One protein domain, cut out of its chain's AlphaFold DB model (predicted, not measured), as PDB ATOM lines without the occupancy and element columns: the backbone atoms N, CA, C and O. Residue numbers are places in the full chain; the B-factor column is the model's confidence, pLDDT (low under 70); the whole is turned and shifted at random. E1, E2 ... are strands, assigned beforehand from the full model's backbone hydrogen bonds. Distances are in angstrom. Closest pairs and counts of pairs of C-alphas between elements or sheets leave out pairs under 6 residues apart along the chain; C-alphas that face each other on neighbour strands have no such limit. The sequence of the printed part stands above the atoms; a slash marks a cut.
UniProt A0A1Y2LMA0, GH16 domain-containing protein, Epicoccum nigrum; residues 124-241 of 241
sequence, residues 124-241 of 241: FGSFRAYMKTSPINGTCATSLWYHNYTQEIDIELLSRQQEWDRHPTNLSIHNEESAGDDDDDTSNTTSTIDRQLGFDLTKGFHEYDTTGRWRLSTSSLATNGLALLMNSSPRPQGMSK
ATOM      1  N   PHE A 124     138.753 147.474 149.085       78.00
ATOM      2  CA  PHE A 124     139.462 148.484 149.859       78.00
ATOM      3  C   PHE A 124     139.509 148.061 151.319       78.00
ATOM      4  O   PHE A 124     138.491 147.645 151.869       78.00
ATOM      5  N   GLY A 125     140.659 148.219 151.965       79.25
ATOM      6  CA  GLY A 125     140.795 147.809 153.351       79.25
ATOM      7  C   GLY A 125     142.222 147.882 153.871       79.25
ATOM      8  O   GLY A 125     143.101 148.498 153.262       79.25
ATOM      9  N   SER A 126     142.393 147.253 155.026       81.75
ATOM     10  CA  SER A 126     143.679 146.841 155.570       81.75
ATOM     11  C   SER A 126     143.717 145.320 155.489       81.75
ATOM     12  O   SER A 126     142.819 144.659 156.014       81.75
ATOM     13  N   PHE A 127     144.705 144.781 154.785       86.81
ATOM     14  CA  PHE A 127     144.910 143.348 154.619       86.81
ATOM     15  C   PHE A 127     146.169 142.974 155.382       86.81
ATOM     16  O   PHE A 127     147.247 143.493 155.103       86.81
ATOM     17  N   ARG A 128     146.019 142.119 156.391       88.12
ATOM     18  CA  ARG A 128     147.079 141.832 157.357       88.12
ATOM     19  C   ARG A 128     147.318 140.339 157.434       88.12
ATOM     20  O   ARG A 128     146.373 139.570 157.585       88.12
ATOM     21  N   ALA A 129     148.582 139.947 157.380       90.69
ATOM     22  CA  ALA A 129     149.010 138.567 157.529       90.69
ATOM     23  C   ALA A 129     150.093 138.475 158.605       90.69
ATOM     24  O   ALA A 129     151.055 139.245 158.606       90.69
ATOM     25  N   TYR A 130     149.950 137.518 159.523       91.94
ATOM     26  CA  TYR A 130     150.957 137.221 160.539       91.94
ATOM     27  C   TYR A 130     151.732 135.974 160.120       91.94
ATOM     28  O   TYR A 130     151.227 134.857 160.222       91.94
ATOM     29  N   MET A 131     152.944 136.163 159.596       93.50
ATOM     30  CA  MET A 131     153.678 135.123 158.869       93.50
ATOM     31  C   MET A 131     155.107 134.957 159.381       93.50
ATOM     32  O   MET A 131     155.731 135.903 159.862       93.50
ATOM     33  N   LYS A 132     155.636 133.743 159.225       93.06
ATOM     34  CA  LYS A 132     157.051 133.391 159.390       93.06
ATOM     35  C   LYS A 132     157.493 132.635 158.145       93.06
ATOM     36  O   LYS A 132     156.755 131.769 157.678       93.06
ATOM     37  N   THR A 133     158.676 132.935 157.625       93.00
ATOM     38  CA  THR A 133     159.136 132.380 156.346       93.00
ATOM     39  C   THR A 133     160.050 131.169 156.520       93.00
ATOM     40  O   THR A 133     160.584 130.897 157.601       93.00
ATOM     41  N   SER A 134     160.219 130.415 155.433       92.06
ATOM     42  CA  SER A 134     161.189 129.325 155.342       92.06
ATOM     43  C   SER A 134     162.606 129.873 155.108       92.06
ATOM     44  O   SER A 134     162.768 130.794 154.307       92.06
ATOM     45  N   PRO A 135     163.651 129.292 155.730       91.44
ATOM     46  CA  PRO A 135     165.046 129.608 155.414       91.44
ATOM     47  C   PRO A 135     165.549 128.913 154.136       91.44
ATOM     48  O   PRO A 135     166.725 129.032 153.794       91.44
ATOM     49  N   ILE A 136     164.715 128.109 153.468       93.81
ATOM     50  CA  ILE A 136     165.132 127.314 152.311       93.81
ATOM     51  C   ILE A 136     165.227 128.208 151.079       93.81
ATOM     52  O   ILE A 136     164.225 128.731 150.603       93.81
ATOM     53  N   ASN A 137     166.441 128.353 150.553       92.44
ATOM     54  CA  ASN A 137     166.707 129.145 149.359       92.44
ATOM     55  C   ASN A 137     165.893 128.639 148.152       92.44
ATOM     56  O   ASN A 137     165.852 127.437 147.886       92.44
ATOM     57  N   GLY A 138     165.285 129.567 147.412       89.75
ATOM     58  CA  GLY A 138     164.460 129.294 146.234       89.75
ATOM     59  C   GLY A 138     162.951 129.348 146.485       89.75
ATOM     60  O   GLY A 138     162.187 129.230 145.536       89.75
ATOM     61  N   THR A 139     162.502 129.568 147.726       93.12
ATOM     62  CA  THR A 139     161.080 129.783 148.049       93.12
ATOM     63  C   THR A 139     160.711 131.269 148.105       93.12
ATOM     64  O   THR A 139     161.524 132.095 148.536       93.12
ATOM     65  N   CYS A 140     159.464 131.593 147.760       93.44
ATOM     66  CA  CYS A 140     158.818 132.881 148.023       93.44
ATOM     67  C   CYS A 140     157.662 132.658 149.005       93.44
ATOM     68  O   CYS A 140     156.886 131.721 148.826       93.44
ATOM     69  N   ALA A 141     157.559 133.499 150.033       94.69
ATOM     70  CA  ALA A 141     156.348 133.618 150.837       94.69
ATOM     71  C   ALA A 141     155.703 134.969 150.527       94.69
ATOM     72  O   ALA A 141     156.391 135.991 150.577       94.69
ATOM     73  N   THR A 142     154.407 134.968 150.221       91.94
ATOM     74  CA  THR A 142     153.687 136.177 149.819       91.94
ATOM     75  C   THR A 142     152.369 136.345 150.565       91.94
ATOM     76  O   THR A 142     151.685 135.372 150.886       91.94
ATOM     77  N   SER A 143     152.028 137.602 150.833       91.31
ATOM     78  CA  SER A 143     150.667 138.036 151.132       91.31
ATOM     79  C   SER A 143     150.297 139.078 150.092       91.31
ATOM     80  O   SER A 143     150.976 140.100 149.986       91.31
ATOM     81  N   LEU A 144     149.204 138.837 149.375       87.88
ATOM     82  CA  LEU A 144     148.800 139.668 148.251       87.88
ATOM     83  C   LEU A 144     147.320 140.031 148.299       87.88
ATOM     84  O   LEU A 144     146.494 139.313 148.867       87.88
ATOM     85  N   TRP A 145     146.994 141.155 147.671       88.25
ATOM     86  CA  TRP A 145     145.635 141.492 147.267       88.25
ATOM     87  C   TRP A 145     145.586 141.475 145.746       88.25
ATOM     88  O   TRP A 145     146.359 142.183 145.112       88.25
ATOM     89  N   TYR A 146     144.663 140.705 145.170       86.06
ATOM     90  CA  TYR A 146     144.544 140.532 143.725       86.06
ATOM     91  C   TYR A 146     143.111 140.763 143.266       86.06
ATOM     92  O   TYR A 146     142.170 140.168 143.797       86.06
ATOM     93  N   HIS A 147     142.952 141.581 142.229       83.00
ATOM     94  CA  HIS A 147     141.708 141.688 141.474       83.00
ATOM     95  C   HIS A 147     141.894 141.271 140.011       83.00
ATOM     96  O   HIS A 147     141.045 140.566 139.464       83.00
ATOM     97  N   ASN A 148     142.993 141.697 139.384       80.38
ATOM     98  CA  ASN A 148     143.439 141.287 138.051       80.38
ATOM     99  C   ASN A 148     144.914 141.698 137.838       80.38
ATOM    100  O   ASN A 148     145.489 142.356 138.699       80.38
ATOM    101  N   TYR A 149     145.488 141.372 136.674       73.81
ATOM    102  CA  TYR A 149     146.894 141.637 136.315       73.81
ATOM    103  C   TYR A 149     147.338 143.108 136.413       73.81
ATOM    104  O   TYR A 149     148.515 143.391 136.589       73.81
ATOM    105  N   THR A 150     146.416 144.071 136.319       78.56
ATOM    106  CA  THR A 150     146.736 145.502 136.470       78.56
ATOM    107  C   THR A 150     146.327 146.053 137.831       78.56
ATOM    108  O   THR A 150     146.377 147.264 138.045       78.56
ATOM    109  N   GLN A 151     145.851 145.192 138.734       80.88
ATOM    110  CA  GLN A 151     145.294 145.533 140.035       80.88
ATOM    111  C   GLN A 151     145.690 144.462 141.060       80.88
ATOM    112  O   GLN A 151     144.854 143.673 141.510       80.88
ATOM    113  N   GLU A 152     146.968 144.487 141.439       83.69
ATOM    114  CA  GLU A 152     147.570 143.608 142.445       83.69
ATOM    115  C   GLU A 152     148.509 144.398 143.368       83.69
ATOM    116  O   GLU A 152     149.107 145.404 142.968       83.69
ATOM    117  N   ILE A 153     148.578 143.979 144.630       84.06
ATOM    118  CA  ILE A 153     149.561 144.444 145.607       84.06
ATOM    119  C   ILE A 153     150.215 143.222 146.221       84.06
ATOM    120  O   ILE A 153     149.506 142.391 146.794       84.06
ATOM    121  N   ASP A 154     151.542 143.222 146.245       86.69
ATOM    122  CA  ASP A 154     152.328 142.120 146.769       86.69
ATOM    123  C   ASP A 154     153.244 142.558 147.900       86.69
ATOM    124  O   ASP A 154     153.901 143.606 147.868       86.69
ATOM    125  N   ILE A 155     153.306 141.697 148.907       88.75
ATOM    126  CA  ILE A 155     154.415 141.634 149.845       88.75
ATOM    127  C   ILE A 155     155.117 140.307 149.592       88.75
ATOM    128  O   ILE A 155     154.624 139.269 150.031       88.75
ATOM    129  N   GLU A 156     156.277 140.341 148.940       91.06
ATOM    130  CA  GLU A 156     157.056 139.147 148.613       91.06
ATOM    131  C   GLU A 156     158.343 139.048 149.436       91.06
ATOM    132  O   GLU A 156     159.218 139.925 149.435       91.06
ATOM    133  N   LEU A 157     158.486 137.913 150.115       92.31
ATOM    134  CA  LEU A 157     159.614 137.586 150.976       92.31
ATOM    135  C   LEU A 157     160.419 136.470 150.303       92.31
ATOM    136  O   LEU A 157     160.159 135.276 150.487       92.31
ATOM    137  N   LEU A 158     161.398 136.868 149.490       92.94
ATOM    138  CA  LEU A 158     162.224 135.944 148.719       92.94
ATOM    139  C   LEU A 158     163.353 135.397 149.591       92.94
ATOM    140  O   LEU A 158     164.268 136.132 149.965       92.94
ATOM    141  N   SER A 159     163.324 134.092 149.865       93.50
ATOM    142  CA  SER A 159     164.356 133.395 150.656       93.50
ATOM    143  C   SER A 159     165.772 133.600 150.103       93.50
ATOM    144  O   SER A 159     166.717 133.731 150.873       93.50
ATOM    145  N   ARG A 160     165.919 133.698 148.773       91.56
ATOM    146  CA  ARG A 160     167.211 133.903 148.097       91.56
ATOM    147  C   ARG A 160     167.844 135.265 148.367       91.56
ATOM    148  O   ARG A 160     169.041 135.421 148.172       91.56
ATOM    149  N   GLN A 161     167.043 136.252 148.758       91.12
ATOM    150  CA  GLN A 161     167.530 137.589 149.081       91.12
ATOM    151  C   GLN A 161     167.797 137.765 150.585       91.12
ATOM    152  O   GLN A 161     168.276 138.823 150.994       91.12
ATOM    153  N   GLN A 162     167.459 136.768 151.410       90.44
ATOM    154  CA  GLN A 162     167.682 136.822 152.851       90.44
ATOM    155  C   GLN A 162     169.133 136.442 153.160       90.44
ATOM    156  O   GLN A 162     169.557 135.315 152.921       90.44
ATOM    157  N   GLU A 163     169.873 137.385 153.729       85.81
ATOM    158  CA  GLU A 163     171.251 137.225 154.192       85.81
ATOM    159  C   GLU A 163     171.314 137.366 155.720       85.81
ATOM    160  O   GLU A 163     170.329 137.691 156.381       85.81
ATOM    161  N   TRP A 164     172.492 137.143 156.305       81.88
ATOM    162  CA  TRP A 164     172.682 137.195 157.761       81.88
ATOM    163  C   TRP A 164     172.419 138.583 158.382       81.88
ATOM    164  O   TRP A 164     172.054 138.656 159.554       81.88
ATOM    165  N   ASP A 165     172.611 139.665 157.623       83.94
ATOM    166  CA  ASP A 165     172.370 141.059 158.026       83.94
ATOM    167  C   ASP A 165     171.375 141.795 157.116       83.94
ATOM    168  O   ASP A 165     171.055 142.964 157.359       83.94
ATOM    169  N   ARG A 166     170.868 141.128 156.070       86.94
ATOM    170  CA  ARG A 166     169.933 141.710 155.104       86.94
ATOM    171  C   ARG A 166     168.652 140.894 155.019       86.94
ATOM    172  O   ARG A 166     168.672 139.709 154.725       86.94
ATOM    173  N   HIS A 167     167.529 141.561 155.234       87.94
ATOM    174  CA  HIS A 167     166.198 140.979 155.277       87.94
ATOM    175  C   HIS A 167     165.264 141.812 154.400       87.94
ATOM    176  O   HIS A 167     164.394 142.525 154.912       87.94
ATOM    177  N   PRO A 168     165.514 141.843 153.080       89.06
ATOM    178  CA  PRO A 168     164.695 142.611 152.165       89.06
ATOM    179  C   PRO A 168     163.295 142.005 152.067       89.06
ATOM    180  O   PRO A 168     163.101 140.790 152.092       89.06
ATOM    181  N   THR A 169     162.324 142.893 151.949       87.69
ATOM    182  CA  THR A 169     160.945 142.613 151.568       87.69
ATOM    183  C   THR A 169     160.672 143.379 150.291       87.69
ATOM    184  O   THR A 169     160.884 144.594 150.270       87.69
ATOM    185  N   ASN A 170     160.226 142.679 149.255       88.19
ATOM    186  CA  ASN A 170     159.828 143.297 148.000       88.19
ATOM    187  C   ASN A 170     158.366 143.681 148.162       88.19
ATOM    188  O   ASN A 170     157.519 142.868 148.533       88.19
ATOM    189  N   LEU A 171     158.109 144.961 147.988       86.88
ATOM    190  CA  LEU A 171     156.784 145.531 148.033       86.88
ATOM    191  C   LEU A 171     156.467 145.937 146.605       86.88
ATOM    192  O   LEU A 171     157.195 146.776 146.078       86.88
ATOM    193  N   SER A 172     155.429 145.368 146.005       83.75
ATOM    194  CA  SER A 172     155.145 145.554 144.579       83.75
ATOM    195  C   SER A 172     153.694 145.957 144.362       83.75
ATOM    196  O   SER A 172     152.798 145.586 145.124       83.75
ATOM    197  N   ILE A 173     153.461 146.771 143.336       82.12
ATOM    198  CA  ILE A 173     152.120 147.138 142.879       82.12
ATOM    199  C   ILE A 173     152.071 146.926 141.374       82.12
ATOM    200  O   ILE A 173     152.784 147.607 140.632       82.12
ATOM    201  N   HIS A 174     151.194 146.036 140.928       78.94
ATOM    202  CA  HIS A 174     150.967 145.824 139.505       78.94
ATOM    203  C   HIS A 174     149.959 146.845 138.976       78.94
ATOM    204  O   HIS A 174     148.973 147.195 139.634       78.94
ATOM    205  N   ASN A 175     150.244 147.368 137.787       75.88
ATOM    206  CA  ASN A 175     149.443 148.357 137.077       75.88
ATOM    207  C   ASN A 175     149.568 148.136 135.552       75.88
ATOM    208  O   ASN A 175     150.103 147.133 135.096       75.88
ATOM    209  N   GLU A 176     149.045 149.054 134.736       75.19
ATOM    210  CA  GLU A 176     149.136 148.942 133.268       75.19
ATOM    211  C   GLU A 176     150.580 148.954 132.732       75.19
ATOM    212  O   GLU A 176     150.809 148.448 131.639       75.19
ATOM    213  N   GLU A 177     151.535 149.536 133.468       69.25
ATOM    214  CA  GLU A 177     152.954 149.558 133.091       69.25
ATOM    215  C   GLU A 177     153.551 148.156 133.207       69.25
ATOM    216  O   GLU A 177     154.119 147.665 132.238       69.25
ATOM    217  N   SER A 178     153.331 147.479 134.339       66.31
ATOM    218  CA  SER A 178     153.811 146.107 134.534       66.31
ATOM    219  C   SER A 178     153.106 145.106 133.622       66.31
ATOM    220  O   SER A 178     153.747 144.188 133.135       66.31
ATOM    221  N   ALA A 179     151.823 145.314 133.307       63.31
ATOM    222  CA  ALA A 179     151.085 144.427 132.400       63.31
ATOM    223  C   ALA A 179     151.545 144.480 130.930       63.31
ATOM    224  O   ALA A 179     151.096 143.678 130.108       63.31
ATOM    225  N   GLY A 180     152.387 145.457 130.575       53.84
ATOM    226  CA  GLY A 180     153.015 145.561 129.259       53.84
ATOM    227  C   GLY A 180     154.372 144.861 129.150       53.84
ATOM    228  O   GLY A 180     154.844 144.686 128.025       53.84
ATOM    229  N   ASP A 181     154.978 144.474 130.276       54.69
ATOM    230  CA  ASP A 181     156.258 143.768 130.331       54.69
ATOM    231  C   ASP A 181     156.039 142.244 130.328       54.69
ATOM    232  O   ASP A 181     155.000 141.740 130.766       54.69
ATOM    233  N   ASP A 182     157.007 141.496 129.783       51.44
ATOM    234  CA  ASP A 182     156.965 140.031 129.757       51.44
ATOM    235  C   ASP A 182     156.789 139.506 131.194       51.44
ATOM    236  O   ASP A 182     157.721 139.583 131.990       51.44
ATOM    237  N   ASP A 183     155.612 138.937 131.489       56.22
ATOM    238  CA  ASP A 183     155.257 138.281 132.760       56.22
ATOM    239  C   ASP A 183     154.860 139.191 133.935       56.22
ATOM    240  O   ASP A 183     155.019 138.805 135.090       56.22
ATOM    241  N   ASP A 184     154.310 140.378 133.674       63.31
ATOM    242  CA  ASP A 184     153.858 141.274 134.745       63.31
ATOM    243  C   ASP A 184     155.003 141.683 135.710       63.31
ATOM    244  O   ASP A 184     154.752 142.080 136.846       63.31
ATOM    245  N   ASP A 185     156.273 141.599 135.291       71.00
ATOM    246  CA  ASP A 185     157.442 141.853 136.143       71.00
ATOM    247  C   ASP A 185     157.554 143.338 136.533       71.00
ATOM    248  O   ASP A 185     157.811 144.219 135.714       71.00
ATOM    249  N   THR A 186     157.408 143.624 137.826       67.75
ATOM    250  CA  THR A 186     157.518 144.980 138.384       67.75
ATOM    251  C   THR A 186     158.940 145.335 138.840       67.75
ATOM    252  O   THR A 186     159.188 146.457 139.276       67.75
ATOM    253  N   SER A 187     159.912 144.420 138.757       71.19
ATOM    254  CA  SER A 187     161.256 144.604 139.332       71.19
ATOM    255  C   SER A 187     162.041 145.781 138.739       71.19
ATOM    256  O   SER A 187     162.909 146.345 139.408       71.19
ATOM    257  N   ASN A 188     161.713 146.188 137.508       69.69
ATOM    258  CA  ASN A 188     162.330 147.325 136.819       69.69
ATOM    259  C   ASN A 188     161.465 148.595 136.824       69.69
ATOM    260  O   ASN A 188     161.870 149.612 136.255       69.69
ATOM    261  N   THR A 189     160.293 148.565 137.458       67.44
ATOM    262  CA  THR A 189     159.385 149.711 137.514       67.44
ATOM    263  C   THR A 189     159.601 150.514 138.799       67.44
ATOM    264  O   THR A 189     160.287 150.115 139.740       67.44
ATOM    265  N   THR A 190     158.972 151.686 138.875       69.06
ATOM    266  CA  THR A 190     158.921 152.463 140.128       69.06
ATOM    267  C   THR A 190     157.868 151.952 141.116       69.06
ATOM    268  O   THR A 190     157.732 152.512 142.208       69.06
ATOM    269  N   SER A 191     157.109 150.915 140.744       71.06
ATOM    270  CA  SER A 191     156.053 150.338 141.571       71.06
ATOM    271  C   SER A 191     156.546 149.240 142.513       71.06
ATOM    272  O   SER A 191     155.759 148.791 143.348       71.06
ATOM    273  N   THR A 192     157.841 148.908 142.459       76.81
ATOM    274  CA  THR A 192     158.503 148.002 143.400       76.81
ATOM    275  C   THR A 192     159.490 148.733 144.296       76.81
ATOM    276  O   THR A 192     160.261 149.594 143.867       76.81
ATOM    277  N   ILE A 193     159.456 148.418 145.588       77.31
ATOM    278  CA  ILE A 193     160.399 148.944 146.568       77.31
ATOM    279  C   ILE A 193     160.906 147.817 147.454       77.31
ATOM    280  O   ILE A 193     160.145 147.196 148.195       77.31
ATOM    281  N   ASP A 194     162.227 147.699 147.510       79.62
ATOM    282  CA  ASP A 194     162.898 146.855 148.485       79.62
ATOM    283  C   ASP A 194     162.967 147.561 149.840       79.62
ATOM    284  O   ASP A 194     163.445 148.700 149.986       79.62
ATOM    285  N   ARG A 195     162.500 146.868 150.875       81.69
ATOM    286  CA  ARG A 195     162.586 147.333 152.257       81.69
ATOM    287  C   ARG A 195     163.363 146.368 153.114       81.69
ATOM    288  O   ARG A 195     162.961 145.237 153.335       81.69
ATOM    289  N   GLN A 196     164.476 146.866 153.632       85.62
ATOM    290  CA  GLN A 196     165.295 146.162 154.598       85.62
ATOM    291  C   GLN A 196     164.594 146.154 155.959       85.62
ATOM    292  O   GLN A 196     164.425 147.203 156.586       85.62
ATOM    293  N   LEU A 197     164.223 144.969 156.426       85.31
ATOM    294  CA  LEU A 197     163.700 144.765 157.768       85.31
ATOM    295  C   LEU A 197     164.846 144.580 158.770       85.31
ATOM    296  O   LEU A 197     165.937 144.122 158.437       85.31
ATOM    297  N   GLY A 198     164.613 144.974 160.021       84.88
ATOM    298  CA  GLY A 198     165.606 144.880 161.098       84.88
ATOM    299  C   GLY A 198     165.628 143.527 161.814       84.88
ATOM    300  O   GLY A 198     166.151 143.446 162.923       84.88
ATOM    301  N   PHE A 199     164.992 142.501 161.247       87.12
ATOM    302  CA  PHE A 199     164.781 141.210 161.892       87.12
ATOM    303  C   PHE A 199     164.785 140.065 160.877       87.12
ATOM    304  O   PHE A 199     164.336 140.230 159.745       87.12
ATOM    305  N   ASP A 200     165.264 138.903 161.318       89.50
ATOM    306  CA  ASP A 200     165.295 137.671 160.532       89.50
ATOM    307  C   ASP A 200     163.894 137.045 160.462       89.50
ATOM    308  O   ASP A 200     163.340 136.580 161.466       89.50
ATOM    309  N   LEU A 201     163.346 137.007 159.246       89.38
ATOM    310  CA  LEU A 201     161.992 136.544 158.926       89.38
ATOM    311  C   LEU A 201     161.742 135.063 159.250       89.38
ATOM    312  O   LEU A 201     160.592 134.622 159.309       89.38
ATOM    313  N   THR A 202     162.809 134.294 159.472       91.25
ATOM    314  CA  THR A 202     162.757 132.856 159.763       91.25
ATOM    315  C   THR A 202     162.695 132.562 161.264       91.25
ATOM    316  O   THR A 202     162.370 131.442 161.673       91.25
ATOM    317  N   LYS A 203     162.999 133.552 162.119       92.56
ATOM    318  CA  LYS A 203     163.102 133.369 163.580       92.56
ATOM    319  C   LYS A 203     161.789 133.573 164.315       92.56
ATOM    320  O   LYS A 203     161.634 133.048 165.416       92.56
ATOM    321  N   GLY A 204     160.845 134.297 163.727       90.19
ATOM    322  CA  GLY A 204     159.606 134.666 164.393       90.19
ATOM    323  C   GLY A 204     158.496 134.996 163.414       90.19
ATOM    324  O   GLY A 204     158.726 135.192 162.227       90.19
ATOM    325  N   PHE A 205     157.275 135.023 163.937       91.50
ATOM    326  CA  PHE A 205     156.148 135.548 163.188       91.50
ATOM    327  C   PHE A 205     156.134 137.072 163.288       91.50
ATOM    328  O   PHE A 205     156.322 137.641 164.368       91.50
ATOM    329  N   HIS A 206     155.871 137.713 162.158       90.12
ATOM    330  CA  HIS A 206     155.752 139.155 162.033       90.12
ATOM    331  C   HIS A 206     154.483 139.501 161.278       90.12
ATOM    332  O   HIS A 206     153.984 138.706 160.482       90.12
ATOM    333  N   GLU A 207     153.947 140.682 161.561       89.06
ATOM    334  CA  GLU A 207     152.769 141.167 160.862       89.06
ATOM    335  C   GLU A 207     153.177 141.989 159.646       89.06
ATOM    336  O   GLU A 207     154.000 142.902 159.756       89.06
ATOM    337  N   TYR A 208     152.556 141.671 158.518       85.19
ATOM    338  CA  TYR A 208     152.665 142.360 157.243       85.19
ATOM    339  C   TYR A 208     151.288 142.926 156.908       85.19
ATOM    340  O   TYR A 208     150.300 142.199 156.961       85.19
ATOM    341  N   ASP A 209     151.215 144.218 156.615       82.62
ATOM    342  CA  ASP A 209     149.971 144.963 156.431       82.62
ATOM    343  C   ASP A 209     150.024 145.734 155.114       82.62
ATOM    344  O   ASP A 209     150.939 146.527 154.884       82.62
ATOM    345  N   THR A 210     149.019 145.533 154.269       75.56
ATOM    346  CA  THR A 210     148.714 146.419 153.152       75.56
ATOM    347  C   THR A 210     147.463 147.228 153.513       75.56
ATOM    348  O   THR A 210     146.340 146.732 153.530       75.56
ATOM    349  N   THR A 211     147.629 148.515 153.824       69.94
ATOM    350  CA  THR A 211     146.505 149.426 154.070       69.94
ATOM    351  C   THR A 211     146.360 150.373 152.887       69.94
ATOM    352  O   THR A 211     147.171 151.280 152.677       69.94
ATOM    353  N   GLY A 212     145.301 150.180 152.103       56.53
ATOM    354  CA  GLY A 212     145.012 150.982 150.917       56.53
ATOM    355  C   GLY A 212     143.973 152.070 151.187       56.53
ATOM    356  O   GLY A 212     142.789 151.778 151.355       56.53
ATOM    357  N   ARG A 213     144.373 153.352 151.150       48.44
ATOM    358  CA  ARG A 213     143.434 154.484 151.069       48.44
ATOM    359  C   ARG A 213     143.333 154.943 149.619       48.44
ATOM    360  O   ARG A 213     143.930 155.931 149.212       48.44
ATOM    361  N   TRP A 214     142.491 154.282 148.836       45.81
ATOM    362  CA  TRP A 214     142.341 154.533 147.394       45.81
ATOM    363  C   TRP A 214     141.611 155.837 147.025       45.81
ATOM    364  O   TRP A 214     141.023 155.979 145.954       45.81
ATOM    365  N   ARG A 215     141.652 156.838 147.907       32.28
ATOM    366  CA  ARG A 215     141.185 158.195 147.642       32.28
ATOM    367  C   ARG A 215     142.392 159.116 147.793       32.28
ATOM    368  O   ARG A 215     142.677 159.557 148.899       32.28
ATOM    369  N   LEU A 216     143.031 159.408 146.654       31.89
ATOM    370  CA  LEU A 216     144.219 160.262 146.471       31.89
ATOM    371  C   LEU A 216     145.556 159.511 146.665       31.89
ATOM    372  O   LEU A 216     146.089 159.425 147.762       31.89
ATOM    373  N   SER A 217     146.057 158.966 145.549       31.88
ATOM    374  CA  SER A 217     147.464 158.633 145.237       31.88
ATOM    375  C   SER A 217     148.319 157.795 146.202       31.88
ATOM    376  O   SER A 217     149.490 157.626 145.904       31.88
ATOM    377  N   THR A 218     147.805 157.259 147.311       41.84
ATOM    378  CA  THR A 218     148.649 156.638 148.349       41.84
ATOM    379  C   THR A 218     148.156 155.249 148.753       41.84
ATOM    380  O   THR A 218     147.031 155.081 149.228       41.84
ATOM    381  N   SER A 219     149.013 154.246 148.588       45.94
ATOM    382  CA  SER A 219     148.941 152.973 149.305       45.94
ATOM    383  C   SER A 219     149.924 153.036 150.472       45.94
ATOM    384  O   SER A 219     150.928 153.748 150.423       45.94
ATOM    385  N   SER A 220     149.629 152.345 151.570       49.09
ATOM    386  CA  SER A 220     150.600 152.178 152.648       49.09
ATOM    387  C   SER A 220     150.857 150.710 152.914       49.09
ATOM    388  O   SER A 220     149.923 149.916 152.968       49.09
ATOM    389  N   LEU A 221     152.126 150.370 153.071       48.91
ATOM    390  CA  LEU A 221     152.594 149.039 153.417       48.91
ATOM    391  C   LEU A 221     153.280 149.138 154.768       48.91
ATOM    392  O   LEU A 221     154.105 150.023 154.969       48.91
ATOM    393  N   ALA A 222     152.928 148.285 155.716       50.19
ATOM    394  CA  ALA A 222     153.525 148.298 157.037       50.19
ATOM    395  C   ALA A 222     154.015 146.914 157.438       50.19
ATOM    396  O   ALA A 222     153.433 145.895 157.086       50.19
ATOM    397  N   THR A 223     155.089 146.891 158.220       41.16
ATOM    398  CA  THR A 223     155.511 145.698 158.957       41.16
ATOM    399  C   THR A 223     155.570 146.040 160.437       41.16
ATOM    400  O   THR A 223     156.109 147.081 160.818       41.16
ATOM    401  N   ASN A 224     154.951 145.209 161.282       40.38
ATOM    402  CA  ASN A 224     154.826 145.433 162.730       40.38
ATOM    403  C   ASN A 224     154.361 146.865 163.106       40.38
ATOM    404  O   ASN A 224     154.852 147.458 164.068       40.38
ATOM    405  N   GLY A 225     153.442 147.446 162.325       33.09
ATOM    406  CA  GLY A 225     152.885 148.785 162.563       33.09
ATOM    407  C   GLY A 225     153.725 149.974 162.069       33.09
ATOM    408  O   GLY A 225     153.311 151.119 162.261       33.09
ATOM    409  N   LEU A 226     154.871 149.757 161.411       36.81
ATOM    410  CA  LEU A 226     155.636 150.830 160.765       36.81
ATOM    411  C   LEU A 226     155.081 151.113 159.362       36.81
ATOM    412  O   LEU A 226     155.431 150.417 158.415       36.81
ATOM    413  N   ALA A 227     154.230 152.131 159.221       40.59
ATOM    414  CA  ALA A 227     153.638 152.502 157.935       40.59
ATOM    415  C   ALA A 227     154.658 153.140 156.975       40.59
ATOM    416  O   ALA A 227     155.252 154.179 157.267       40.59
ATOM    417  N   LEU A 228     154.801 152.551 155.792       42.00
ATOM    418  CA  LEU A 228     155.476 153.115 154.632       42.00
ATOM    419  C   LEU A 228     154.412 153.584 153.652       42.00
ATOM    420  O   LEU A 228     153.575 152.801 153.228       42.00
ATOM    421  N   LEU A 229     154.450 154.856 153.272       46.09
ATOM    422  CA  LEU A 229     153.615 155.366 152.191       46.09
ATOM    423  C   LEU A 229     154.296 155.047 150.860       46.09
ATOM    424  O   LEU A 229     155.369 155.576 150.566       46.09
ATOM    425  N   MET A 230     153.664 154.193 150.066       43.41
ATOM    426  CA  MET A 230     153.953 154.055 148.649       43.41
ATOM    427  C   MET A 230     153.088 155.034 147.864       43.41
ATOM    428  O   MET A 230     151.860 155.050 147.948       43.41
ATOM    429  N   ASN A 231     153.752 155.881 147.090       44.22
ATOM    430  CA  ASN A 231     153.108 156.811 146.176       44.22
ATOM    431  C   ASN A 231     153.268 156.210 144.771       44.22
ATOM    432  O   ASN A 231     154.189 156.580 144.048       44.22
ATOM    433  N   SER A 232     152.446 155.221 144.411       42.41
ATOM    434  CA  SER A 232     152.496 154.642 143.067       42.41
ATOM    435  C   SER A 232     151.642 155.478 142.109       42.41
ATOM    436  O   SER A 232     150.407 155.489 142.146       42.41
ATOM    437  N   SER A 233     152.325 156.225 141.249       41.31
ATOM    438  CA  SER A 233     151.762 156.689 139.986       41.31
ATOM    439  C   SER A 233     152.378 155.830 138.879       41.31
ATOM    440  O   SER A 233     153.604 155.792 138.828       41.31
ATOM    441  N   PRO A 234     151.580 155.209 137.990       49.03
ATOM    442  CA  PRO A 234     150.120 155.271 137.914       49.03
ATOM    443  C   PRO A 234     149.399 154.283 138.854       49.03
ATOM    444  O   PRO A 234     149.916 153.240 139.248       49.03
ATOM    445  N   ARG A 235     148.165 154.657 139.217       50.56
ATOM    446  CA  ARG A 235     147.227 153.835 139.998       50.56
ATOM    447  C   ARG A 235     146.785 152.617 139.178       50.56
ATOM    448  O   ARG A 235     146.628 152.767 137.968       50.56
ATOM    449  N   PRO A 236     146.411 151.505 139.825       49.00
ATOM    450  CA  PRO A 236     145.563 150.504 139.193       49.00
ATOM    451  C   PRO A 236     144.260 151.173 138.704       49.00
ATOM    452  O   PRO A 236     143.515 151.763 139.501       49.00
ATOM    453  N   GLN A 237     144.021 151.191 137.389       42.16
ATOM    454  CA  GLN A 237     142.854 151.847 136.785       42.16
ATOM    455  C   GLN A 237     141.602 150.957 136.899       42.16
ATOM    456  O   GLN A 237     141.705 149.740 136.964       42.16
ATOM    457  N   GLY A 238     140.402 151.554 136.954       39.22
ATOM    458  CA  GLY A 238     139.125 150.810 137.009       39.22
ATOM    459  C   GLY A 238     138.464 150.695 138.390       39.22
ATOM    460  O   GLY A 238     137.359 150.171 138.504       39.22
ATOM    461  N   MET A 239     139.062 151.255 139.446       40.22
ATOM    462  CA  MET A 239     138.416 151.408 140.760       40.22
ATOM    463  C   MET A 239     137.502 152.646 140.813       40.22
ATOM    464  O   MET A 239     137.700 153.551 141.626       40.22
ATOM    465  N   SER A 240     136.515 152.737 139.920       35.84
ATOM    466  CA  SER A 240     135.395 153.664 140.114       35.84
ATOM    467  C   SER A 240     134.337 153.015 141.003       35.84
ATOM    468  O   SER A 240     134.151 151.801 140.959       35.84
ATOM    469  N   LYS A 241     133.674 153.835 141.826       36.38
ATOM    470  CA  LYS A 241     132.465 153.431 142.553       36.38
ATOM    471  C   LYS A 241     131.406 152.857 141.621       36.38
ATOM    472  O   LYS A 241     131.328 153.363 140.479       36.38
TER     473      LYS A 241
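Overview. This is residues 124 to 241 of the 241 residues of the protein "GH16 domain-containing protein" of Epicoccum nigrum (UniProt A0A1Y2LMA0). Two sheets of four strands lie face to face as a sandwich: E2, E3, E4 and E5 make one layer, and E1, E6, E7 and E8 the other, their strands nearly aligned at 22 degrees. The chain passes from one layer to the other in the links E1 to E2 and E5 to E6, and the loop of residues 175 to 191 joins E4 to E5. The printed part has 118 residues with no named helix and eight named strands, E1 to E8 along the chain; the sheet orders are E2 E3 E4 E5 and E1 E6 E7 E8, both antiparallel throughout. The class is all strand, though under half of the residues, 54 of 118, are in named elements. The whole is compact, with a radius of gyration of the C-alphas of 14.2 A and spans of 42 by 32 by 19 A.

Along the chain. E2, residues 140 to 148, is 20.2 A long, starts with C-alpha 140 at (158.818, 132.881, 148.023) and bends by 69 degrees at residue 143. E3, residues 151 to 158, measures 21.3 A; E4, residues 168 to 174, 18.9 A; E5 is residues 192 to 196. In the other sheet, E1, residues 126 to 131, begins with C-alpha 126 at (143.679, 146.841, 155.570). E6, residues 206 to 213, is 22.5 A long; E7, residues 218 to 223, 16.7 A. E8, residues 226 to 230, ends with C-alpha 230 at (153.953, 154.055, 148.649).

Arrangement. E2, E3, E4 and E5 form a meander, each strand the antiparallel neighbour of the one before, in a twisted sheet with E2 and E5 as edge strands. E2 and E3 are a hairpin, with N 145 and O 153 2.9 A apart. In the hairpin E3 and E4, N 156 and O 170 are 2.8 A apart; in E4 and E5, N 169 and O 195, 2.8 A. E6, E7 and E8 form a second meander, and E1 is antiparallel to E6, with N 127 and O 210 at 2.8 A. N 209 and O 222 of E6 and E7 are 2.8 A apart, and N 228 and O 221 of E8 and E7 2.7 A. This sheet is twisted, its C-alphas up to 4.1 A off the best plane. Between the sheets, the closest C-alphas of E1 and E2 are those of Ala 129 and Ser 143, 6.6 A apart; those of E4 and E7 are Leu 171 and Leu 221, 7.7 A. E3 and E7 are near each other, with 5 pairs of C-alphas within 10 A. E1 and E5 are apart.

Size, cuts and confidence. The two C-alphas farthest apart, those of Trp 164 and Lys 241, are 46.0 A from each other. The printed part has no cut, and its one long link is E4 to E5, 17 residues. The mean pLDDT of the printed part is 72.5; 43 residues are under 70, among them 177 to 184 and 211 to 241.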